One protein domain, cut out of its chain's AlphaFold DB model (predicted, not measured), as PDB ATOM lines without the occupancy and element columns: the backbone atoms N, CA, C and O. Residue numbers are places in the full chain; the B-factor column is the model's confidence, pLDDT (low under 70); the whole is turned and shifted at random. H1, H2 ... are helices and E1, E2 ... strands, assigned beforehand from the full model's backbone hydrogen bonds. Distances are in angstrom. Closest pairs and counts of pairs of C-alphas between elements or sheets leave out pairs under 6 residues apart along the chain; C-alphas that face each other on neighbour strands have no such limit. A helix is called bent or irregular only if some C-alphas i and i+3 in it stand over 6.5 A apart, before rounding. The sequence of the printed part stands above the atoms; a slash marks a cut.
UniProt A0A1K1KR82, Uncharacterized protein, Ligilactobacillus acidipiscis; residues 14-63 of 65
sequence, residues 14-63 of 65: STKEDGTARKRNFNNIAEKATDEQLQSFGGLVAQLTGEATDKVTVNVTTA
ATOM      1  N   SER A  14      16.637 -14.657 -55.063       88.50
ATOM      2  CA  SER A  14      18.072 -14.767 -55.271       88.50
ATOM      3  C   SER A  14      18.376 -15.176 -56.702       88.50
ATOM      4  O   SER A  14      17.526 -15.756 -57.386       88.50
ATOM      5  N   THR A  15      19.602 -14.925 -57.136       85.38
ATOM      6  CA  THR A  15      20.119 -15.381 -58.422       85.38
ATOM      7  C   THR A  15      21.202 -16.411 -58.150       85.38
ATOM      8  O   THR A  15      22.110 -16.194 -57.348       85.38
ATOM      9  N   LYS A  16      21.060 -17.577 -58.774       82.62
ATOM     10  CA  LYS A  16      22.073 -18.630 -58.727       82.62
ATOM     11  C   LYS A  16      23.279 -18.248 -59.583       82.62
ATOM     12  O   LYS A  16      23.173 -17.407 -60.470       82.62
ATOM     13  N   GLU A  17      24.392 -18.952 -59.398       80.38
ATOM     14  CA  GLU A  17      25.582 -18.795 -60.249       80.38
ATOM     15  C   GLU A  17      25.299 -19.044 -61.742       80.38
ATOM     16  O   GLU A  17      25.924 -18.425 -62.596       80.38
ATOM     17  N   ASP A  18      24.317 -19.894 -62.066       84.50
ATOM     18  CA  ASP A  18      23.875 -20.167 -63.442       84.50
ATOM     19  C   ASP A  18      22.999 -19.049 -64.054       84.50
ATOM     20  O   ASP A  18      22.518 -19.181 -65.179       84.50
ATOM     21  N   GLY A  19      22.774 -17.951 -63.323       80.31
ATOM     22  CA  GLY A  19      21.941 -16.821 -63.741       80.31
ATOM     23  C   GLY A  19      20.436 -17.046 -63.566       80.31
ATOM     24  O   GLY A  19      19.641 -16.154 -63.870       80.31
ATOM     25  N   THR A  20      20.007 -18.206 -63.060       86.94
ATOM     26  CA  THR A  20      18.586 -18.494 -62.857       86.94
ATOM     27  C   THR A  20      18.078 -17.827 -61.584       86.94
ATOM     28  O   THR A  20      18.620 -18.023 -60.493       86.94
ATOM     29  N   ALA A  21      16.969 -17.096 -61.702       86.88
ATOM     30  CA  ALA A  21      16.274 -16.544 -60.549       86.88
ATOM     31  C   ALA A  21      15.603 -17.657 -59.732       86.88
ATOM     32  O   ALA A  21      14.878 -18.510 -60.257       86.88
ATOM     33  N   ARG A  22      15.782 -17.611 -58.416       87.38
ATOM     34  CA  ARG A  22      15.140 -18.492 -57.450       87.38
ATOM     35  C   ARG A  22      14.302 -17.671 -56.487       87.38
ATOM     36  O   ARG A  22      14.768 -16.711 -55.891       87.38
ATOM     37  N   LYS A  23      13.046 -18.077 -56.315       91.25
ATOM     38  CA  LYS A  23      12.120 -17.477 -55.349       91.25
ATOM     39  C   LYS A  23      11.862 -18.464 -54.222       91.25
ATOM     40  O   LYS A  23      11.485 -19.606 -54.476       91.25
ATOM     41  N   ARG A  24      12.059 -18.022 -52.983       89.00
ATOM     42  CA  ARG A  24      11.743 -18.768 -51.762       89.00
ATOM     43  C   ARG A  24      10.656 -18.013 -51.017       89.00
ATOM     44  O   ARG A  24      10.863 -16.859 -50.656       89.00
ATOM     45  N   ASN A  25       9.503 -18.646 -50.831       90.31
ATOM     46  CA  ASN A  25       8.407 -18.067 -50.066       90.31
ATOM     47  C   ASN A  25       8.412 -18.635 -48.645       90.31
ATOM     48  O   ASN A  25       8.403 -19.853 -48.464       90.31
ATOM     49  N   PHE A  26       8.406 -17.747 -47.661       89.00
ATOM     50  CA  PHE A  26       8.337 -18.064 -46.248       89.00
ATOM     51  C   PHE A  26       7.009 -17.548 -45.709       89.00
ATOM     52  O   PHE A  26       6.770 -16.344 -45.635       89.00
ATOM     53  N   ASN A  27       6.131 -18.484 -45.364       86.62
ATOM     54  CA  ASN A  27       4.843 -18.185 -44.746       86.62
ATOM     55  C   ASN A  27       4.995 -18.113 -43.218       86.62
ATOM     56  O   ASN A  27       5.979 -18.608 -42.671       86.62
ATOM     57  N   ASN A  28       3.988 -17.563 -42.535       80.50
ATOM     58  CA  ASN A  28       3.921 -17.455 -41.070       80.50
ATOM     59  C   ASN A  28       5.006 -16.553 -40.464       80.50
ATOM     60  O   ASN A  28       5.534 -16.827 -39.386       80.50
ATOM     61  N   ILE A  29       5.332 -15.467 -41.157       85.75
ATOM     62  CA  ILE A  29       6.195 -14.427 -40.606       85.75
ATOM     63  C   ILE A  29       5.426 -13.706 -39.499       85.75
ATOM     64  O   ILE A  29       4.217 -13.495 -39.611       85.75
ATOM     65  N   ALA A  30       6.119 -13.354 -38.417       83.69
ATOM     66  CA  ALA A  30       5.499 -12.618 -37.326       83.69
ATOM     67  C   ALA A  30       4.902 -11.301 -37.853       83.69
ATOM     68  O   ALA A  30       5.591 -10.535 -38.519       83.69
ATOM     69  N   GLU A  31       3.644 -11.023 -37.507       77.81
ATOM     70  CA  GLU A  31       2.903  -9.814 -37.916       77.81
ATOM     71  C   GLU A  31       3.675  -8.517 -37.612       77.81
ATOM     72  O   GLU A  31       3.586  -7.539 -38.339       77.81
ATOM     73  N   LYS A  32       4.485  -8.533 -36.549       82.69
ATOM     74  CA  LYS A  32       5.256  -7.383 -36.060       82.69
ATOM     75  C   LYS A  32       6.728  -7.403 -36.475       82.69
ATOM     76  O   LYS A  32       7.533  -6.721 -35.842       82.69
ATOM     77  N   ALA A  33       7.102  -8.231 -37.450       83.25
ATOM     78  CA  ALA A  33       8.474  -8.276 -37.935       83.25
ATOM     79  C   ALA A  33       8.855  -6.919 -38.541       83.25
ATOM     80  O   ALA A  33       8.148  -6.405 -39.405       83.25
ATOM     81  N   THR A  34       9.956  -6.336 -38.074       87.06
ATOM     82  CA  THR A  34      10.446  -5.053 -38.591       87.06
ATOM     83  C   THR A  34      11.177  -5.240 -39.916       87.06
ATOM     84  O   THR A  34      11.729  -6.310 -40.182       87.06
ATOM     85  N   ASP A  35      11.267  -4.184 -40.722       85.06
ATOM     86  CA  ASP A  35      12.019  -4.208 -41.983       85.06
ATOM     87  C   ASP A  35      13.467  -4.691 -41.788       85.06
ATOM     88  O   ASP A  35      13.970  -5.481 -42.584       85.06
ATOM     89  N   GLU A  36      14.119  -4.301 -40.688       88.19
ATOM     90  CA  GLU A  36      15.474  -4.742 -40.324       88.19
ATOM     91  C   GLU A  36      15.550  -6.252 -40.058       88.19
ATOM     92  O   GLU A  36      16.493  -6.918 -40.496       88.19
ATOM     93  N   GLN A  37      14.554  -6.822 -39.371       89.75
ATOM     94  CA  GLN A  37      14.473  -8.267 -39.137       89.75
ATOM     95  C   GLN A  37      14.270  -9.026 -40.450       89.75
ATOM     96  O   GLN A  37      14.858 -10.089 -40.647       89.75
ATOM     97  N   LEU A  38      13.478  -8.470 -41.366       88.81
ATOM     98  CA  LEU A  38      13.194  -9.067 -42.669       88.81
ATOM     99  C   LEU A  38      14.392  -8.981 -43.623       88.81
ATOM    100  O   LEU A  38      14.692  -9.947 -44.328       88.81
ATOM    101  N   GLN A  39      15.127  -7.869 -43.601       87.19
ATOM    102  CA  GLN A  39      16.399  -7.733 -44.313       87.19
ATOM    103  C   GLN A  39      17.450  -8.697 -43.758       87.19
ATOM    104  O   GLN A  39      18.080  -9.424 -44.527       87.19
ATOM    105  N   SER A  40      17.582  -8.772 -42.430       91.06
ATOM    106  CA  SER A  40      18.488  -9.715 -41.762       91.06
ATOM    107  C   SER A  40      18.137 -11.161 -42.104       91.06
ATOM    108  O   SER A  40      19.020 -11.967 -42.389       91.06
ATOM    109  N   PHE A  41      16.846 -11.488 -42.155       90.19
ATOM    110  CA  PHE A  41      16.360 -12.791 -42.590       90.19
ATOM    111  C   PHE A  41      16.756 -13.105 -44.040       90.19
ATOM    112  O   PHE A  41      17.296 -14.177 -44.306       90.19
ATOM    113  N   GLY A  42      16.572 -12.165 -44.974       89.00
ATOM    114  CA  GLY A  42      17.041 -12.317 -46.355       89.00
ATOM    115  C   GLY A  42      18.560 -12.509 -46.457       89.00
ATOM    116  O   GLY A  42      19.024 -13.328 -47.253       89.00
ATOM    117  N   GLY A  43      19.332 -11.809 -45.622       89.19
ATOM    118  CA  GLY A  43      20.785 -11.974 -45.518       89.19
ATOM    119  C   GLY A  43      21.197 -13.347 -44.982       89.19
ATOM    120  O   GLY A  43      22.089 -13.982 -45.542       89.19
ATOM    121  N   LEU A  44      20.507 -13.857 -43.958       91.75
ATOM    122  CA  LEU A  44      20.723 -15.212 -43.440       91.75
ATOM    123  C   LEU A  44      20.399 -16.272 -44.494       91.75
ATOM    124  O   LEU A  44      21.156 -17.225 -44.660       91.75
ATOM    125  N   VAL A  45      19.306 -16.103 -45.243       89.69
ATOM    126  CA  VAL A  45      18.967 -17.009 -46.349       89.69
ATOM    127  C   VAL A  45      20.071 -17.004 -47.408       89.69
ATOM    128  O   VAL A  45      20.456 -18.082 -47.860       89.69
ATOM    129  N   ALA A  46      20.627 -15.842 -47.761       87.44
ATOM    130  CA  ALA A  46      21.771 -15.770 -48.672       87.44
ATOM    131  C   ALA A  46      22.982 -16.542 -48.132       87.44
ATOM    132  O   ALA A  46      23.501 -17.432 -48.802       87.44
ATOM    133  N   GLN A  47      23.380 -16.269 -46.886       89.69
ATOM    134  CA  GLN A  47      24.527 -16.923 -46.247       89.69
ATOM    135  C   GLN A  47      24.379 -18.445 -46.180       89.69
ATOM    136  O   GLN A  47      25.325 -19.171 -46.475       89.69
ATOM    137  N   LEU A  48      23.192 -18.939 -45.820       90.06
ATOM    138  CA  LEU A  48      22.935 -20.373 -45.672       90.06
ATOM    139  C   LEU A  48      22.784 -21.105 -47.008       90.06
ATOM    140  O   LEU A  48      22.919 -22.325 -47.052       90.06
ATOM    141  N   THR A  49      22.467 -20.387 -48.085       87.06
ATOM    142  CA  THR A  49      22.255 -20.992 -49.408       87.06
ATOM    143  C   THR A  49      23.418 -20.778 -50.366       87.06
ATOM    144  O   THR A  49      23.454 -21.437 -51.401       87.06
ATOM    145  N   GLY A  50      24.356 -19.886 -50.033       84.38
ATOM    146  CA  GLY A  50      25.440 -19.480 -50.927       84.38
ATOM    147  C   GLY A  50      24.969 -18.657 -52.130       84.38
ATOM    148  O   GLY A  50      25.756 -18.406 -53.034       84.38
ATOM    149  N   GLU A  51      23.699 -18.243 -52.167       85.12
ATOM    150  CA  GLU A  51      23.126 -17.445 -53.251       85.12
ATOM    151  C   GLU A  51      22.995 -15.981 -52.805       85.12
ATOM    152  O   GLU A  51      22.634 -15.706 -51.660       85.12
ATOM    153  N   ALA A  52      23.245 -15.022 -53.698       78.38
ATOM    154  CA  ALA A  52      23.023 -13.612 -53.386       78.38
ATOM    155  C   ALA A  52      21.518 -13.329 -53.236       78.38
ATOM    156  O   ALA A  52      20.726 -13.747 -54.077       78.38
ATOM    157  N   THR A  53      21.111 -12.612 -52.185       82.56
ATOM    158  CA  THR A  53      19.728 -12.123 -52.059       82.56
ATOM    159  C   THR A  53      19.588 -10.822 -52.841       82.56
ATOM    160  O   THR A  53      20.104  -9.789 -52.425       82.56
ATOM    161  N   ASP A  54      18.849 -10.866 -53.946       83.94
ATOM    162  CA  ASP A  54      18.612  -9.703 -54.807       83.94
ATOM    163  C   ASP A  54      17.450  -8.853 -54.299       83.94
ATOM    164  O   ASP A  54      17.420  -7.632 -54.464       83.94
ATOM    165  N   LYS A  55      16.438  -9.508 -53.718       85.56
ATOM    166  CA  LYS A  55      15.213  -8.840 -53.281       85.56
ATOM    167  C   LYS A  55      14.534  -9.591 -52.147       85.56
ATOM    168  O   LYS A  55      14.328 -10.799 -52.222       85.56
ATOM    169  N   VAL A  56      14.079  -8.843 -51.148       85.88
ATOM    170  CA  VAL A  56      13.147  -9.313 -50.117       85.88
ATOM    171  C   VAL A  56      11.819  -8.593 -50.341       85.88
ATOM    172  O   VAL A  56      11.782  -7.370 -50.421       85.88
ATOM    173  N   THR A  57      10.733  -9.342 -50.515       85.06
ATOM    174  CA  THR A  57       9.378  -8.798 -50.702       85.06
ATOM    175  C   THR A  57       8.493  -9.270 -49.564       85.06
ATOM    176  O   THR A  57       8.410 -10.470 -49.322       85.06
ATOM    177  N   VAL A  58       7.820  -8.346 -48.892       83.50
ATOM    178  CA  VAL A  58       6.878  -8.649 -47.811       83.50
ATOM    179  C   VAL A  58       5.469  -8.566 -48.377       83.50
ATOM    180  O   VAL A  58       5.102  -7.544 -48.953       83.50
ATOM    181  N   ASN A  59       4.682  -9.628 -48.227       82.69
ATOM    182  CA  ASN A  59       3.263  -9.600 -48.555       82.69
ATOM    183  C   ASN A  59       2.463  -9.689 -47.260       82.69
ATOM    184  O   ASN A  59       2.570 -10.679 -46.532       82.69
ATOM    185  N   VAL A  60       1.642  -8.674 -47.017       78.69
ATOM    186  CA  VAL A  60       0.643  -8.652 -45.948       78.69
ATOM    187  C   VAL A  60      -0.718  -8.816 -46.610       78.69
ATOM    188  O   VAL A  60      -1.065  -8.067 -47.523       78.69
ATOM    189  N   THR A  61      -1.470  -9.839 -46.221       74.88
ATOM    190  CA  THR A  61      -2.830 -10.064 -46.726       74.88
ATOM    191  C   THR A  61      -3.802 -10.134 -45.565       74.88
ATOM    192  O   THR A  61      -3.654 -10.973 -44.678       74.88
ATOM    193  N   THR A  62      -4.817  -9.278 -45.587       67.81
ATOM    194  CA  THR A  62      -5.905  -9.288 -44.608       67.81
ATOM    195  C   THR A  62      -6.917 -10.367 -44.992       67.81
ATOM    196  O   THR A  62      -7.374 -10.411 -46.137       67.81
ATOM    197  N   ALA A  63      -7.268 -11.261 -44.067       62.62
ATOM    198  CA  ALA A  63      -8.402 -12.155 -44.272       62.62
ATOM    199  C   ALA A  63      -9.710 -11.349 -44.168       62.62
ATOM    200  O   ALA A  63      -9.969 -10.735 -43.134       62.62
TER     201      ALA A  63
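This is residues 14 to 63 of the 65 residues of an uncharacterized protein of Ligilactobacillus acidipiscis (UniProt A0A1K1KR82). Two strands, E1 and E2, run roughly the same way with a gap between them rather than joined in a sheet, and one helix, H1, runs back over one side of the two and packs on E2. The chain thus goes out along E1, turns through residues 27 to 34, comes back along H1, and goes out again along E2, whose last residues with Ala 63 make one end of the length; residues 14 to 20 make a folded turn at the other end. The printed part has 50 residues with one named helix and two named strands, in the order E1, H1, E2, and its class is mixed, helices and strands. The whole is only just loose, close to compact, with a radius of gyration of the C-alphas of 12.0 A, and its outline is elongated, the C-alphas spanning 38 by 20 by 13 A along their three main axes.

The printed part begins at Ser 14, with its C-alpha at (18.072, -14.767, -55.271), and residues 14 to 20 come before the first named element. E1 is a strand of 6 residues, residues 21 to 26, from Ala 21 to Phe 26. Its C-alphas go from (16.274, -16.544, -60.549) to (8.337, -18.064, -46.248), with x falling and z rising, and the first and last are 16.4 A apart. H1 is a helix of 15 residues, residues 35 to 49, from Asp 35 to Thr 49, with 21.0 A from first to last C-alpha. Its C-alphas begin at (12.019, -4.208, -41.983) and end at (22.255, -20.992, -49.408), with x now rising and y falling. E2 is the longest strand, 11 residues, residues 52 to 62, from Ala 52 to Thr 62, with 30.5 A from first to last C-alpha. Its C-alphas begin at (23.023, -13.612, -53.386) and end at (-5.905, -9.288, -44.608), with x falling again, as in E1.

E1 and H1 follow each other in the chain but are apart, with no C-alpha of the one within 8 A of the other. H1 and E2 have 9 pairs of C-alphas within 8 A. The closest C-alphas of H1 and E2 are those of Ala 46 and Ala 52, 5.3 A apart, and the centres of the two elements are 11.0 A apart. E1 and E2 are near each other, with no pair of C-alphas within 8 A but 11 pairs within 10 A. E1 and E2 each pair with no named strand. In the backbone of H1, every O i to N i+4 pair is within hydrogen-bond range. H1 is neither bent nor irregular.

The two C-alphas farthest apart are those of Asp 18 and Ala 63, 38.4 A, while the first and last printed C-alphas, those of Ser 14 and Ala 63, are 28.8 A apart. The printed part has no cut and runs from residue 14 to residue 63 of a full chain of 65 residues. The link from E1 to H1 is short, with 8 residues, and the link from H1 to E2 is tight, with 2 residues; no link is long. The mean pLDDT of the printed part is 84.9; it is 89 in E1, 89 in H1 and 81 in E2. The model's confidence is low, under 70, at 2 residues, 62 to 63, of which Thr 62 belongs to E2.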